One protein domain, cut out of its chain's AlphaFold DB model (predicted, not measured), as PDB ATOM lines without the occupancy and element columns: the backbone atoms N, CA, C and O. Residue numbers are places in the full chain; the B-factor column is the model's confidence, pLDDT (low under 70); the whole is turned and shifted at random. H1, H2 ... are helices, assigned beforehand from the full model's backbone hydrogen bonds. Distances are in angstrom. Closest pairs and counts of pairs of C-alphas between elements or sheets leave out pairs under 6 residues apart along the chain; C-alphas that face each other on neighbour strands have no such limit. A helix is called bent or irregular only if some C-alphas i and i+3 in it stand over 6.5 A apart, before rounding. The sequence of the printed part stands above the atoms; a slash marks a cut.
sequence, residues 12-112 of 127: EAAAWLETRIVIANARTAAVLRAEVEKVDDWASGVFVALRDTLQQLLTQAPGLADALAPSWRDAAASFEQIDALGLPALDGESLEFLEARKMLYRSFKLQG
ATOM      1  N   GLU A  12     -49.819 -49.186 -16.202       91.00
ATOM      2  CA  GLU A  12     -48.888 -49.383 -17.314       91.00
ATOM      3  C   GLU A  12     -48.855 -48.166 -18.249       91.00
ATOM      4  O   GLU A  12     -47.776 -47.697 -18.610       91.00
ATOM      5  N   ALA A  13     -50.020 -47.605 -18.593       90.00
ATOM      6  CA  ALA A  13     -50.105 -46.405 -19.420       90.00
ATOM      7  C   ALA A  13     -49.495 -45.183 -18.716       90.00
ATOM      8  O   ALA A  13     -48.798 -44.394 -19.358       90.00
ATOM      9  N   ALA A  14     -49.703 -45.051 -17.403       91.00
ATOM     10  CA  ALA A  14     -49.104 -43.997 -16.591       91.00
ATOM     11  C   ALA A  14     -47.572 -44.117 -16.540       91.00
ATOM     12  O   ALA A  14     -46.874 -43.149 -16.837       91.00
ATOM     13  N   ALA A  15     -47.040 -45.314 -16.263       91.38
ATOM     14  CA  ALA A  15     -45.598 -45.571 -16.237       91.38
ATOM     15  C   ALA A  15     -44.945 -45.374 -17.615       91.38
ATOM     16  O   ALA A  15     -43.844 -44.824 -17.731       91.38
ATOM     17  N   TRP A  16     -45.633 -45.782 -18.687       92.62
ATOM     18  CA  TRP A  16     -45.192 -45.522 -20.053       92.62
ATOM     19  C   TRP A  16     -45.141 -44.018 -20.339       92.62
ATOM     20  O   TRP A  16     -44.135 -43.529 -20.857       92.62
ATOM     21  N   LEU A  17     -46.183 -43.267 -19.969       93.62
ATOM     22  CA  LEU A  17     -46.238 -41.819 -20.167       93.62
ATOM     23  C   LEU A  17     -45.141 -41.095 -19.378       93.62
ATOM     24  O   LEU A  17     -44.441 -40.261 -19.950       93.62
ATOM     25  N   GLU A  18     -44.938 -41.444 -18.107       94.06
ATOM     26  CA  GLU A  18     -43.852 -40.910 -17.280       94.06
ATOM     27  C   GLU A  18     -42.491 -41.161 -17.938       94.06
ATOM     28  O   GLU A  18     -41.708 -40.232 -18.140       94.06
ATOM     29  N   THR A  19     -42.248 -42.395 -18.390       95.62
ATOM     30  CA  THR A  19     -41.021 -42.756 -19.109       95.62
ATOM     31  C   THR A  19     -40.841 -41.901 -20.366       95.62
ATOM     32  O   THR A  19     -39.746 -41.407 -20.645       95.62
ATOM     33  N   ARG A  20     -41.914 -41.672 -21.133       96.69
ATOM     34  CA  ARG A  20     -41.880 -40.822 -22.331       96.69
ATOM     35  C   ARG A  20     -41.568 -39.367 -21.995       96.69
ATOM     36  O   ARG A  20     -40.778 -38.762 -22.720       96.69
ATOM     37  N   ILE A  21     -42.140 -38.829 -20.920       96.38
ATOM     38  CA  ILE A  21     -41.876 -37.468 -20.438       96.38
ATOM     39  C   ILE A  21     -40.414 -37.338 -20.011       96.38
ATOM     40  O   ILE A  21     -39.731 -36.420 -20.460       96.38
ATOM     41  N   VAL A  22     -39.899 -38.279 -19.218       97.19
ATOM     42  CA  VAL A  22     -38.498 -38.280 -18.774       97.19
ATOM     43  C   VAL A  22     -37.548 -38.322 -19.970       97.19
ATOM     44  O   VAL A  22     -36.623 -37.515 -20.047       97.19
ATOM     45  N   ILE A  23     -37.798 -39.200 -20.947       96.06
ATOM     46  CA  ILE A  23     -36.978 -39.290 -22.163       96.06
ATOM     47  C   ILE A  23     -37.046 -37.992 -22.976       96.06
ATOM     48  O   ILE A  23     -36.018 -37.524 -23.469       96.06
ATOM     49  N   ALA A  24     -38.236 -37.409 -23.141       95.25
ATOM     50  CA  ALA A  24     -38.403 -36.157 -23.873       95.25
ATOM     51  C   ALA A  24     -37.657 -35.004 -23.183       95.25
ATOM     52  O   ALA A  24     -36.888 -34.297 -23.835       95.25
ATOM     53  N   ASN A  25     -37.800 -34.876 -21.864       96.81
ATOM     54  CA  ASN A  25     -37.113 -33.865 -21.065       96.81
ATOM     55  C   ASN A  25     -35.594 -34.040 -21.122       96.81
ATOM     56  O   ASN A  25     -34.879 -33.063 -21.330       96.81
ATOM     57  N   ALA A  26     -35.094 -35.274 -21.008       96.38
ATOM     58  CA  ALA A  26     -33.666 -35.563 -21.104       96.38
ATOM     59  C   ALA A  26     -33.086 -35.159 -22.468       96.38
ATOM     60  O   ALA A  26     -31.998 -34.592 -22.532       96.38
ATOM     61  N   ARG A  27     -33.824 -35.394 -23.562       95.81
ATOM     62  CA  ARG A  27     -33.407 -34.980 -24.912       95.81
ATOM     63  C   ARG A  27     -33.353 -33.464 -25.050       95.81
ATOM     64  O   ARG A  27     -32.350 -32.944 -25.527       95.81
ATOM     65  N   THR A  28     -34.390 -32.758 -24.608       95.69
ATOM     66  CA  THR A  28     -34.409 -31.289 -24.651       95.69
ATOM     67  C   THR A  28     -33.296 -30.695 -23.789       95.69
ATOM     68  O   THR A  28     -32.586 -29.797 -24.236       95.69
ATOM     69  N   ALA A  29     -33.084 -31.232 -22.585       96.56
ATOM     70  CA  ALA A  29     -32.007 -30.803 -21.701       96.56
ATOM     71  C   ALA A  29     -30.619 -31.036 -22.318       96.56
ATOM     72  O   ALA A  29     -29.746 -30.187 -22.169       96.56
ATOM     73  N   ALA A  30     -30.416 -32.147 -23.034       96.56
ATOM     74  CA  ALA A  30     -29.159 -32.420 -23.726       96.56
ATOM     75  C   ALA A  30     -28.869 -31.393 -24.832       96.56
ATOM     76  O   ALA A  30     -27.740 -30.927 -24.945       96.56
ATOM     77  N   VAL A  31     -29.885 -30.997 -25.608       95.94
ATOM     78  CA  VAL A  31     -29.741 -29.953 -26.638       95.94
ATOM     79  C   VAL A  31     -29.403 -28.605 -26.004       95.94
ATOM     80  O   VAL A  31     -28.455 -27.952 -26.426       95.94
ATOM     81  N   LEU A  32     -30.135 -28.202 -24.960       96.62
ATOM     82  CA  LEU A  32     -29.865 -26.944 -24.258       96.62
ATOM     83  C   LEU A  32     -28.466 -26.922 -23.644       96.62
ATOM     84  O   LEU A  32     -27.780 -25.910 -23.736       96.62
ATOM     85  N   ARG A  33     -28.024 -28.040 -23.059       96.31
ATOM     86  CA  ARG A  33     -26.669 -28.169 -22.521       96.31
ATOM     87  C   ARG A  33     -25.615 -27.961 -23.604       96.31
ATOM     88  O   ARG A  33     -24.695 -27.191 -23.374       96.31
ATOM     89  N   ALA A  34     -25.782 -28.580 -24.771       96.81
ATOM     90  CA  ALA A  34     -24.841 -28.424 -25.876       96.81
ATOM     91  C   ALA A  34     -24.757 -26.968 -26.372       96.81
ATOM     92  O   ALA A  34     -23.672 -26.477 -26.673       96.81
ATOM     93  N   GLU A  35     -25.885 -26.251 -26.426       96.88
ATOM     94  CA  GLU A  35     -25.878 -24.831 -26.795       96.88
ATOM     95  C   GLU A  35     -25.223 -23.952 -25.716       96.88
ATOM     96  O   GLU A  35     -24.475 -23.038 -26.055       96.88
ATOM     97  N   VAL A  36     -25.444 -24.245 -24.428       95.50
ATOM     98  CA  VAL A  36     -24.767 -23.547 -23.321       95.50
ATOM     99  C   VAL A  36     -23.259 -23.783 -23.370       95.50
ATOM    100  O   VAL A  36     -22.505 -22.816 -23.331       95.50
ATOM    101  N   GLU A  37     -22.821 -25.035 -23.518       96.50
ATOM    102  CA  GLU A  37     -21.402 -25.401 -23.639       96.50
ATOM    103  C   GLU A  37     -20.745 -24.678 -24.820       96.50
ATOM    104  O   GLU A  37     -19.676 -24.095 -24.685       96.50
ATOM    105  N   LYS A  38     -21.425 -24.613 -25.967       96.19
ATOM    106  CA  LYS A  38     -20.924 -23.895 -27.144       96.19
ATOM    107  C   LYS A  38     -20.764 -22.389 -26.909       96.19
ATOM    108  O   LYS A  38     -19.804 -21.795 -27.403       96.19
ATOM    109  N   VAL A  39     -21.715 -21.750 -26.223       94.88
ATOM    110  CA  VAL A  39     -21.620 -20.320 -25.882       94.88
ATOM    111  C   VAL A  39     -20.483 -20.081 -24.887       94.88
ATOM    112  O   VAL A  39     -19.740 -19.114 -25.054       94.88
ATOM    113  N   ASP A  40     -20.319 -20.969 -23.909       93.19
ATOM    114  CA  ASP A  40     -19.247 -20.909 -22.912       93.19
ATOM    115  C   ASP A  40     -17.855 -21.072 -23.544       93.19
ATOM    116  O   ASP A  40     -16.965 -20.249 -23.317       93.19
ATOM    117  N   ASP A  41     -17.690 -22.050 -24.440       95.75
ATOM    118  CA  ASP A  41     -16.460 -22.256 -25.214       95.75
ATOM    119  C   ASP A  41     -16.110 -21.017 -26.051       95.75
ATOM    120  O   ASP A  41     -14.957 -20.569 -26.095       95.75
ATOM    121  N   TRP A  42     -17.112 -20.425 -26.709       95.81
ATOM    122  CA  TRP A  42     -16.924 -19.208 -27.492       95.81
ATOM    123  C   TRP A  42     -16.517 -18.017 -26.611       95.81
ATOM    124  O   TRP A  42     -15.550 -17.322 -26.935       95.81
ATOM    125  N   ALA A  43     -17.205 -17.796 -25.486       92.56
ATOM    126  CA  ALA A  43     -16.902 -16.714 -24.551       92.56
ATOM    127  C   ALA A  43     -15.502 -16.871 -23.937       92.56
ATOM    128  O   ALA A  43     -14.737 -15.904 -23.874       92.56
ATOM    129  N   SER A  44     -15.127 -18.099 -23.576       92.62
ATOM    130  CA  SER A  44     -13.786 -18.456 -23.109       92.62
ATOM    131  C   SER A  44     -12.717 -18.151 -24.161       92.62
ATOM    132  O   SER A  44     -11.683 -17.558 -23.845       92.62
ATOM    133  N   GLY A  45     -12.977 -18.476 -25.432       96.12
ATOM    134  CA  GLY A  45     -12.088 -18.134 -26.544       96.12
ATOM    135  C   GLY A  45     -11.882 -16.622 -26.699       96.12
ATOM    136  O   GLY A  45     -10.746 -16.159 -26.824       96.12
ATOM    137  N   VAL A  46     -12.964 -15.837 -26.627       94.81
ATOM    138  CA  VAL A  46     -12.899 -14.364 -26.661       94.81
ATOM    139  C   VAL A  46     -12.105 -13.823 -25.472       94.81
ATOM    140  O   VAL A  46     -11.246 -12.958 -25.648       94.81
ATOM    141  N   PHE A  47     -12.343 -14.351 -24.270       94.44
ATOM    142  CA  PHE A  47     -11.624 -13.948 -23.064       94.44
ATOM    143  C   PHE A  47     -10.113 -14.179 -23.194       94.44
ATOM    144  O   PHE A  47      -9.319 -13.287 -22.888       94.44
ATOM    145  N   VAL A  48      -9.704 -15.347 -23.698       95.81
ATOM    146  CA  VAL A  48      -8.293 -15.678 -23.944       95.81
ATOM    147  C   VAL A  48      -7.674 -14.730 -24.974       95.81
ATOM    148  O   VAL A  48      -6.613 -14.164 -24.710       95.81
ATOM    149  N   ALA A  49      -8.350 -14.481 -26.099       96.44
ATOM    150  CA  ALA A  49      -7.858 -13.563 -27.127       96.44
ATOM    151  C   ALA A  49      -7.662 -12.131 -26.591       96.44
ATOM    152  O   ALA A  49      -6.655 -11.476 -26.885       96.44
ATOM    153  N   LEU A  50      -8.597 -11.650 -25.763       94.62
ATOM    154  CA  LEU A  50      -8.490 -10.352 -25.096       94.62
ATOM    155  C   LEU A  50      -7.336 -10.323 -24.097       94.62
ATOM    156  O   LEU A  50      -6.559  -9.369 -24.105       94.62
ATOM    157  N   ARG A  51      -7.190 -11.360 -23.264       95.00
ATOM    158  CA  ARG A  51      -6.088 -11.474 -22.299       95.00
ATOM    159  C   ARG A  51      -4.736 -11.384 -22.998       95.00
ATOM    160  O   ARG A  51      -3.893 -10.605 -22.562       95.00
ATOM    161  N   ASP A  52      -4.542 -12.140 -24.072       95.88
ATOM    162  CA  ASP A  52      -3.264 -12.203 -24.783       95.88
ATOM    163  C   ASP A  52      -2.941 -10.857 -25.457       95.88
ATOM    164  O   ASP A  52      -1.825 -10.342 -25.343       95.88
ATOM    165  N   THR A  53      -3.949 -10.223 -26.065       95.44
ATOM    166  CA  THR A  53      -3.818  -8.883 -26.661       95.44
ATOM    167  C   THR A  53      -3.464  -7.834 -25.603       95.44
ATOM    168  O   THR A  53      -2.534  -7.043 -25.776       95.44
ATOM    169  N   LEU A  54      -4.180  -7.832 -24.478       94.56
ATOM    170  CA  LEU A  54      -3.940  -6.908 -23.373       94.56
ATOM    171  C   LEU A  54      -2.562  -7.129 -22.751       94.56
ATOM    172  O   LEU A  54      -1.868  -6.156 -22.477       94.56
ATOM    173  N   GLN A  55      -2.121  -8.376 -22.591       94.50
ATOM    174  CA  GLN A  55      -0.788  -8.690 -22.079       94.50
ATOM    175  C   GLN A  55       0.306  -8.021 -22.918       94.50
ATOM    176  O   GLN A  55       1.219  -7.390 -22.374       94.50
ATOM    177  N   GLN A  56       0.198  -8.116 -24.247       94.88
ATOM    178  CA  GLN A  56       1.129  -7.465 -25.161       94.88
ATOM    179  C   GLN A  56       1.103  -5.938 -24.996       94.88
ATOM    180  O   GLN A  56       2.163  -5.322 -24.874       94.88
ATOM    181  N   LEU A  57      -0.086  -5.331 -24.925       93.94
ATOM    182  CA  LEU A  57      -0.237  -3.882 -24.743       93.94
ATOM    183  C   LEU A  57       0.346  -3.394 -23.410       93.94
ATOM    184  O   LEU A  57       1.090  -2.415 -23.390       93.94
ATOM    185  N   LEU A  58       0.059  -4.087 -22.307       93.00
ATOM    186  CA  LEU A  58       0.555  -3.727 -20.974       93.00
ATOM    187  C   LEU A  58       2.080  -3.856 -20.877       93.00
ATOM    188  O   LEU A  58       2.724  -3.047 -20.213       93.00
ATOM    189  N   THR A  59       2.663  -4.829 -21.580       92.19
ATOM    190  CA  THR A  59       4.122  -4.994 -21.661       92.19
ATOM    191  C   THR A  59       4.778  -3.836 -22.421       92.19
ATOM    192  O   THR A  59       5.838  -3.355 -22.025       92.19
ATOM    193  N   GLN A  60       4.153  -3.373 -23.507       94.25
ATOM    194  CA  GLN A  60       4.683  -2.292 -24.345       94.25
ATOM    195  C   GLN A  60       4.445  -0.895 -23.756       94.25
ATOM    196  O   GLN A  60       5.228   0.019 -24.009       94.25
ATOM    197  N   ALA A  61       3.387  -0.722 -22.961       92.06
ATOM    198  CA  ALA A  61       3.004   0.551 -22.364       92.06
ATOM    199  C   ALA A  61       2.717   0.404 -20.857       92.06
ATOM    200  O   ALA A  61       1.554   0.410 -20.449       92.06
ATOM    201  N   PRO A  62       3.751   0.351 -19.992       87.19
ATOM    202  CA  PRO A  62       3.567   0.173 -18.547       87.19
ATOM    203  C   PRO A  62       2.680   1.242 -17.889       87.19
ATOM    204  O   PRO A  62       1.942   0.944 -16.954       87.19
ATOM    205  N   GLY A  63       2.676   2.472 -18.418       89.81
ATOM    206  CA  GLY A  63       1.797   3.540 -17.931       89.81
ATOM    207  C   GLY A  63       0.301   3.234 -18.099       89.81
ATOM    208  O   GLY A  63      -0.509   3.715 -17.310       89.81
ATOM    209  N   LEU A  64      -0.075   2.397 -19.075       90.81
ATOM    210  CA  LEU A  64      -1.449   1.907 -19.219       90.81
ATOM    211  C   LEU A  64      -1.812   0.950 -18.078       90.81
ATOM    212  O   LEU A  64      -2.923   1.011 -17.558       90.81
ATOM    213  N   ALA A  65      -0.873   0.097 -17.660       90.06
ATOM    214  CA  ALA A  65      -1.082  -0.800 -16.530       90.06
ATOM    215  C   ALA A  65      -1.280  -0.020 -15.227       90.06
ATOM    216  O   ALA A  65      -2.213  -0.311 -14.482       90.06
ATOM    217  N   ASP A  66      -0.464   1.012 -14.996       89.44
ATOM    218  CA  ASP A  66      -0.601   1.894 -13.832       89.44
ATOM    219  C   ASP A  66      -1.942   2.652 -13.838       89.44
ATOM    220  O   ASP A  66      -2.549   2.837 -12.783       89.44
ATOM    221  N   ALA A  67      -2.435   3.051 -15.017       90.81
ATOM    222  CA  ALA A  67      -3.719   3.735 -15.162       90.81
ATOM    223  C   ALA A  67      -4.933   2.809 -14.945       90.81
ATOM    224  O   ALA A  67      -5.932   3.238 -14.369       90.81
ATOM    225  N   LEU A  68      -4.863   1.551 -15.396       90.94
ATOM    226  CA  LEU A  68      -5.965   0.583 -15.294       90.94
ATOM    227  C   LEU A  68      -6.011  -0.154 -13.950       90.94
ATOM    228  O   LEU A  68      -7.088  -0.552 -13.504       90.94
ATOM    229  N   ALA A  69      -4.864  -0.347 -13.293       90.81
ATOM    230  CA  ALA A  69      -4.769  -1.153 -12.078       90.81
ATOM    231  C   ALA A  69      -5.734  -0.739 -10.945       90.81
ATOM    232  O   ALA A  69      -6.254  -1.649 -10.297       90.81
ATOM    233  N   PRO A  70      -6.011   0.557 -10.678       91.56
ATOM    234  CA  PRO A  70      -6.955   0.945  -9.631       91.56
ATOM    235  C   PRO A  70      -8.380   0.462  -9.915       91.56
ATOM    236  O   PRO A  70      -8.937  -0.285  -9.119       91.56
ATOM    237  N   SER A  71      -8.937   0.789 -11.086       90.62
ATOM    238  CA  SER A  71     -10.329   0.446 -11.409       90.62
ATOM    239  C   SER A  71     -10.555  -1.063 -11.508       90.62
ATOM    240  O   SER A  71     -11.622  -1.566 -11.164       90.62
ATOM    241  N   TRP A  72      -9.545  -1.811 -11.947       92.19
ATOM    242  CA  TRP A  72      -9.617  -3.267 -12.039       92.19
ATOM    243  C   TRP A  72      -9.470  -3.956 -10.684       92.19
ATOM    244  O   TRP A  72     -10.105  -4.984 -10.445       92.19
ATOM    245  N   ARG A  73      -8.674  -3.381  -9.779       92.56
ATOM    246  CA  ARG A  73      -8.608  -3.820  -8.384       92.56
ATOM    247  C   ARG A  73      -9.931  -3.583  -7.674       92.56
ATOM    248  O   ARG A  73     -10.388  -4.479  -6.972       92.56
ATOM    249  N   ASP A  74     -10.534  -2.418  -7.878       91.62
ATOM    250  CA  ASP A  74     -11.826  -2.080  -7.284       91.62
ATOM    251  C   ASP A  74     -12.907  -3.036  -7.796       91.62
ATOM    252  O   ASP A  74     -13.614  -3.634  -6.994       91.62
ATOM    253  N   ALA A  75     -12.948  -3.309  -9.105       91.06
ATOM    254  CA  ALA A  75     -13.842  -4.317  -9.676       91.06
ATOM    255  C   ALA A  75     -13.621  -5.719  -9.075       91.06
ATOM    256  O   ALA A  75     -14.581  -6.420  -8.754       91.06
ATOM    257  N   ALA A  76     -12.361  -6.124  -8.886       92.94
ATOM    258  CA  ALA A  76     -12.027  -7.398  -8.255       92.94
ATOM    259  C   ALA A  76     -12.484  -7.461  -6.790       92.94
ATOM    260  O   ALA A  76     -12.979  -8.496  -6.355       92.94
ATOM    261  N   ALA A  77     -12.335  -6.371  -6.035       91.94
ATOM    262  CA  ALA A  77     -12.801  -6.283  -4.656       91.94
ATOM    263  C   ALA A  77     -14.335  -6.285  -4.573       91.94
ATOM    264  O   ALA A  77     -14.889  -6.997  -3.737       91.94
ATOM    265  N   SER A  78     -15.012  -5.555  -5.462       91.31
ATOM    266  CA  SER A  78     -16.473  -5.536  -5.560       91.31
ATOM    267  C   SER A  78     -17.034  -6.924  -5.855       91.31
ATOM    268  O   SER A  78     -17.977  -7.336  -5.186       91.31
ATOM    269  N   PHE A  79     -16.428  -7.675  -6.787       93.12
ATOM    270  CA  PHE A  79     -16.819  -9.066  -7.045       93.12
ATOM    271  C   PHE A  79     -16.774  -9.900  -5.761       93.12
ATOM    272  O   PHE A  79     -17.755 -10.538  -5.407       93.12
ATOM    273  N   GLU A  80     -15.640  -9.886  -5.055       92.06
ATOM    274  CA  GLU A  80     -15.436 -10.722  -3.864       92.06
ATOM    275  C   GLU A  80     -16.392 -10.339  -2.728       92.06
ATOM    276  O   GLU A  80     -16.866 -11.205  -1.999       92.06
ATOM    277  N   GLN A  81     -16.719  -9.051  -2.586       90.88
ATOM    278  CA  GLN A  81     -17.720  -8.596  -1.621       90.88
ATOM    279  C   GLN A  81     -19.126  -9.069  -1.989       90.88
ATOM    280  O   GLN A  81     -19.847  -9.550  -1.119       90.88
ATOM    281  N   ILE A  82     -19.514  -8.935  -3.259       91.19
ATOM    282  CA  ILE A  82     -20.827  -9.362  -3.750       91.19
ATOM    283  C   ILE A  82     -20.997 -10.874  -3.587       91.19
ATOM    284  O   ILE A  82     -21.988 -11.307  -3.003       91.19
ATOM    285  N   ASP A  83     -20.015 -11.653  -4.039       89.88
ATOM    286  CA  ASP A  83     -20.028 -13.117  -3.997       89.88
ATOM    287  C   ASP A  83     -20.055 -13.642  -2.550       89.88
ATOM    288  O   ASP A  83     -20.875 -14.489  -2.201       89.88
ATOM    289  N   ALA A  84     -19.237 -13.067  -1.659       91.50
ATOM    290  CA  ALA A  84     -19.181 -13.493  -0.260       91.50
ATOM    291  C   ALA A  84     -20.420 -13.101   0.563       91.50
ATOM    292  O   ALA A  84     -20.769 -13.797   1.517       91.50
ATOM    293  N   LEU A  85     -21.057 -11.969   0.246       90.69
ATOM    294  CA  LEU A  85     -22.164 -11.411   1.035       90.69
ATOM    295  C   LEU A  85     -23.541 -11.630   0.392       90.69
ATOM    296  O   LEU A  85     -24.549 -11.274   1.001       90.69
ATOM    297  N   GLY A  86     -23.601 -12.188  -0.821       87.19
ATOM    298  CA  GLY A  86     -24.841 -12.341  -1.585       87.19
ATOM    299  C   GLY A  86     -25.524 -11.004  -1.894       87.19
ATOM    300  O   GLY A  86     -26.753 -10.936  -1.950       87.19
ATOM    301  N   LEU A  87     -24.744  -9.926  -2.021       85.44
ATOM    302  CA  LEU A  87     -25.274  -8.591  -2.299       85.44
ATOM    303  C   LEU A  87     -25.659  -8.461  -3.779       85.44
ATOM    304  O   LEU A  87     -25.063  -9.112  -4.631       85.44
ATOM    305  N   PRO A  88     -26.633  -7.612  -4.131       82.62
ATOM    306  CA  PRO A  88     -26.868  -7.293  -5.530       82.62
ATOM    307  C   PRO A  88     -25.685  -6.499  -6.096       82.62
ATOM    308  O   PRO A  88     -25.102  -5.654  -5.410       82.62
ATOM    309  N   ALA A  89     -25.353  -6.747  -7.360       82.75
ATOM    310  CA  ALA A  89     -24.401  -5.914  -8.079       82.75
ATOM    311  C   ALA A  89     -24.999  -4.524  -8.370       82.75
ATOM    312  O   ALA A  89     -26.221  -4.360  -8.416       82.75
ATOM    313  N   LEU A  90     -24.138  -3.514  -8.523       80.12
ATOM    314  CA  LEU A  90     -24.561  -2.142  -8.818       80.12
ATOM    315  C   LEU A  90     -25.157  -2.033 -10.230       80.12
ATOM    316  O   LEU A  90     -24.782  -2.776 -11.139       80.12
ATOM    317  N   ASP A  91     -26.050  -1.061 -10.429       75.06
ATOM    318  CA  ASP A  91     -26.674  -0.809 -11.731       75.06
ATOM    319  C   ASP A  91     -25.615  -0.573 -12.821       75.06
ATOM    320  O   ASP A  91     -24.779   0.329 -12.729       75.06
ATOM    321  N   GLY A  92     -25.664  -1.388 -13.877       74.88
ATOM    322  CA  GLY A  92     -24.729  -1.326 -15.005       74.88
ATOM    323  C   GLY A  92     -23.458  -2.173 -14.857       74.88
ATOM    324  O   GLY A  92     -22.717  -2.300 -15.831       74.88
ATOM    325  N   GLU A  93     -23.218  -2.808 -13.707       77.69
ATOM    326  CA  GLU A  93     -22.129  -3.771 -13.509       77.69
ATOM    327  C   GLU A  93     -22.705  -5.149 -13.167       77.69
ATOM    328  O   GLU A  93     -22.993  -5.438 -12.013       77.69
ATOM    329  N   SER A  94     -22.871  -6.025 -14.165       86.31
ATOM    330  CA  SER A  94     -23.234  -7.420 -13.881       86.31
ATOM    331  C   SER A  94     -22.103  -8.133 -13.133       86.31
ATOM    332  O   SER A  94     -20.922  -7.779 -13.266       86.31
ATOM    333  N   LEU A  95     -22.456  -9.161 -12.359       87.94
ATOM    334  CA  LEU A  95     -21.483  -9.949 -11.607       87.94
ATOM    335  C   LEU A  95     -20.451 -10.602 -12.541       87.94
ATOM    336  O   LEU A  95     -19.257 -10.584 -12.255       87.94
ATOM    337  N   GLU A  96     -20.892 -11.077 -13.703       88.00
ATOM    338  CA  GLU A  96     -20.060 -11.697 -14.737       88.00
ATOM    339  C   GLU A  96     -19.052 -10.696 -15.330       88.00
ATOM    340  O   GLU A  96     -17.894 -11.034 -15.586       88.00
ATOM    341  N   PHE A  97     -19.439  -9.424 -15.496       87.12
ATOM    342  CA  PHE A  97     -18.506  -8.379 -15.933       87.12
ATOM    343  C   PHE A  97     -17.453  -8.044 -14.875       87.12
ATOM    344  O   PHE A  97     -16.299  -7.741 -15.213       87.12
ATOM    345  N   LEU A  98     -17.830  -8.064 -13.597       90.94
ATOM    346  CA  LEU A  98     -16.882  -7.916 -12.493       90.94
ATOM    347  C   LEU A  98     -15.947  -9.127 -12.417       90.94
ATOM    348  O   LEU A  98     -14.741  -8.960 -12.217       90.94
ATOM    349  N   GLU A  99     -16.466 -10.326 -12.667       91.69
ATOM    350  CA  GLU A  99     -15.689 -11.559 -12.673       91.69
ATOM    351  C   GLU A  99     -14.611 -11.564 -13.756       91.69
ATOM    352  O   GLU A  99     -13.439 -11.814 -13.463       91.69
ATOM    353  N   ALA A 100     -14.974 -11.214 -14.990       91.88
ATOM    354  CA  ALA A 100     -14.026 -11.146 -16.094       91.88
ATOM    355  C   ALA A 100     -12.881 -10.157 -15.787       91.88
ATOM    356  O   ALA A 100     -11.701 -10.482 -15.957       91.88
ATOM    357  N   ARG A 101     -13.206  -8.967 -15.257       91.75
ATOM    358  CA  ARG A 101     -12.199  -7.974 -14.833       91.75
ATOM    359  C   ARG A 101     -11.330  -8.487 -13.685       91.75
ATOM    360  O   ARG A 101     -10.111  -8.328 -13.741       91.75
ATOM    361  N   LYS A 102     -11.921  -9.152 -12.685       94.56
ATOM    362  CA  LYS A 102     -11.197  -9.805 -11.583       94.56
ATOM    363  C   LYS A 102     -10.182 -10.816 -12.110       94.56
ATOM    364  O   LYS A 102      -9.026 -10.803 -11.683       94.56
ATOM    365  N   MET A 103     -10.600 -11.694 -13.020       94.62
ATOM    366  CA  MET A 103      -9.740 -12.731 -13.592       94.62
ATOM    367  C   MET A 103      -8.551 -12.124 -14.343       94.62
ATOM    368  O   MET A 103      -7.410 -12.524 -14.104       94.62
ATOM    369  N   LEU A 104      -8.791 -11.113 -15.187       93.75
ATOM    370  CA  LEU A 104      -7.723 -10.411 -15.905       93.75
ATOM    371  C   LEU A 104      -6.771  -9.683 -14.946       93.75
ATOM    372  O   LEU A 104      -5.555  -9.835 -15.062       93.75
ATOM    373  N   TYR A 105      -7.308  -8.954 -13.961       94.06
ATOM    374  CA  TYR A 105      -6.513  -8.266 -12.941       94.06
ATOM    375  C   TYR A 105      -5.587  -9.228 -12.196       94.06
ATOM    376  O   TYR A 105      -4.385  -8.984 -12.100       94.06
ATOM    377  N   ARG A 106      -6.122 -10.357 -11.710       93.69
ATOM    378  CA  ARG A 106      -5.333 -11.384 -11.017       93.69
ATOM    379  C   ARG A 106      -4.262 -11.981 -11.922       93.69
ATOM    380  O   ARG A 106      -3.116 -12.097 -11.493       93.69
ATOM    381  N   SER A 107      -4.608 -12.303 -13.168       93.69
ATOM    382  CA  SER A 107      -3.660 -12.835 -14.153       93.69
ATOM    383  C   SER A 107      -2.491 -11.871 -14.385       93.69
ATOM    384  O   SER A 107      -1.332 -12.257 -14.245       93.69
ATOM    385  N   PHE A 108      -2.766 -10.597 -14.668       94.25
ATOM    386  CA  PHE A 108      -1.715  -9.608 -14.930       94.25
ATOM    387  C   PHE A 108      -0.929  -9.215 -13.682       94.25
ATOM    388  O   PHE A 108       0.270  -8.945 -13.773       94.25
ATOM    389  N   LYS A 109      -1.558  -9.236 -12.504       92.88
ATOM    390  CA  LYS A 109      -0.863  -9.049 -11.228       92.88
ATOM    391  C   LYS A 109       0.137 -10.177 -10.965       92.88
ATOM    392  O   LYS A 109       1.278  -9.892 -10.611       92.88
ATOM    393  N   LEU A 110      -0.250 -11.437 -11.186       92.44
ATOM    394  CA  LEU A 110       0.645 -12.595 -11.034       92.44
ATOM    395  C   LEU A 110       1.842 -12.542 -11.993       92.44
ATOM    396  O   LEU A 110       2.938 -12.958 -11.633       92.44
ATOM    397  N   GLN A 111       1.646 -11.988 -13.187       91.38
ATOM    398  CA  GLN A 111       2.708 -11.776 -14.175       91.38
ATOM    399  C   GLN A 111       3.578 -10.535 -13.888       91.38
ATOM    400  O   GLN A 111       4.522 -10.264 -14.626       91.38
ATOM    401  N   GLY A 112       3.272  -9.756 -12.844       90.19
ATOM    402  CA  GLY A 112       3.995  -8.529 -12.494       90.19
ATOM    403  C   GLY A 112       3.704  -7.330 -13.404       90.19
ATOM    404  O   GLY A 112       4.386  -6.308 -13.299       90.19
TER     405      GLY A 112
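AT A GLANCE: This is residues 12 to 112 of the 127 residues of an uncharacterized protein of Pelomonas sp (UniProt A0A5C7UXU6). One very long helix, H1, folds back at its far end into a second helix, H2, making a narrow V, and a third helix, H3, sits in the opening of the V, packed on H2. Residues 12 to 46 of H1 stick out from this small helical head as a long arm, and the arm makes the length. The printed part has 101 residues with three named helices, H1, H2 and H3 in that order, and no named strand; the class is all helix. The whole is extended, with a radius of gyration of the C-alphas of 21.1 A and spans of 73 by 31 by 23 A.

HOW THE PARTS SIT: H1, residues 12 to 60, stands free over residues 12 to 46. H2, residues 62 to 85, is close to H1 but not clearly touching, the closest C-alphas being those of Leu 58 and Ala 65, 5.6 A apart. H1 and H2 run opposite ways at a shallow tilt of 28 degrees. H2 has a kink of 40 degrees near residue 69 and is irregular, but only just: C-alphas 67 and 70 are 7.0 A apart. H3, residues 95 to 110, touches H2 with 22 pairs of C-alphas within 8 A, the closest being those of Ala 76 and Lys 102, 4.2 A apart. H2 and H3 run opposite ways at a steep tilt of 51 degrees. H1, with residues 47 to 55 alone, only just touches H3, with 3 pairs of C-alphas within 8 A; the closest are those of Arg 51 and Leu 104, 6.7 A apart. Each O i to N i+4 pair is within hydrogen-bond range in H1 and H3, and 18 of 20 are in H2.

IN THESE COORDINATES: H1 begins at C-alpha 12, (-48.888, -49.383, -17.314), and is 71.7 A long from first to last C-alpha. H2 measures 34.3 A and begins at C-alpha 62, (3.567, 0.173, -18.547). H3 measures 22.3 A and ends at C-alpha 110, (0.645, -12.595, -11.034).

THE WHOLE: The two C-alphas farthest apart, those of Glu 12 and Gly 63, are 73.3 A apart. The link from H1 to H2 is tight and that from H2 to H3, 9 residues, is short. The printed part has no cut, and no printed residue is under 70 in pLDDT.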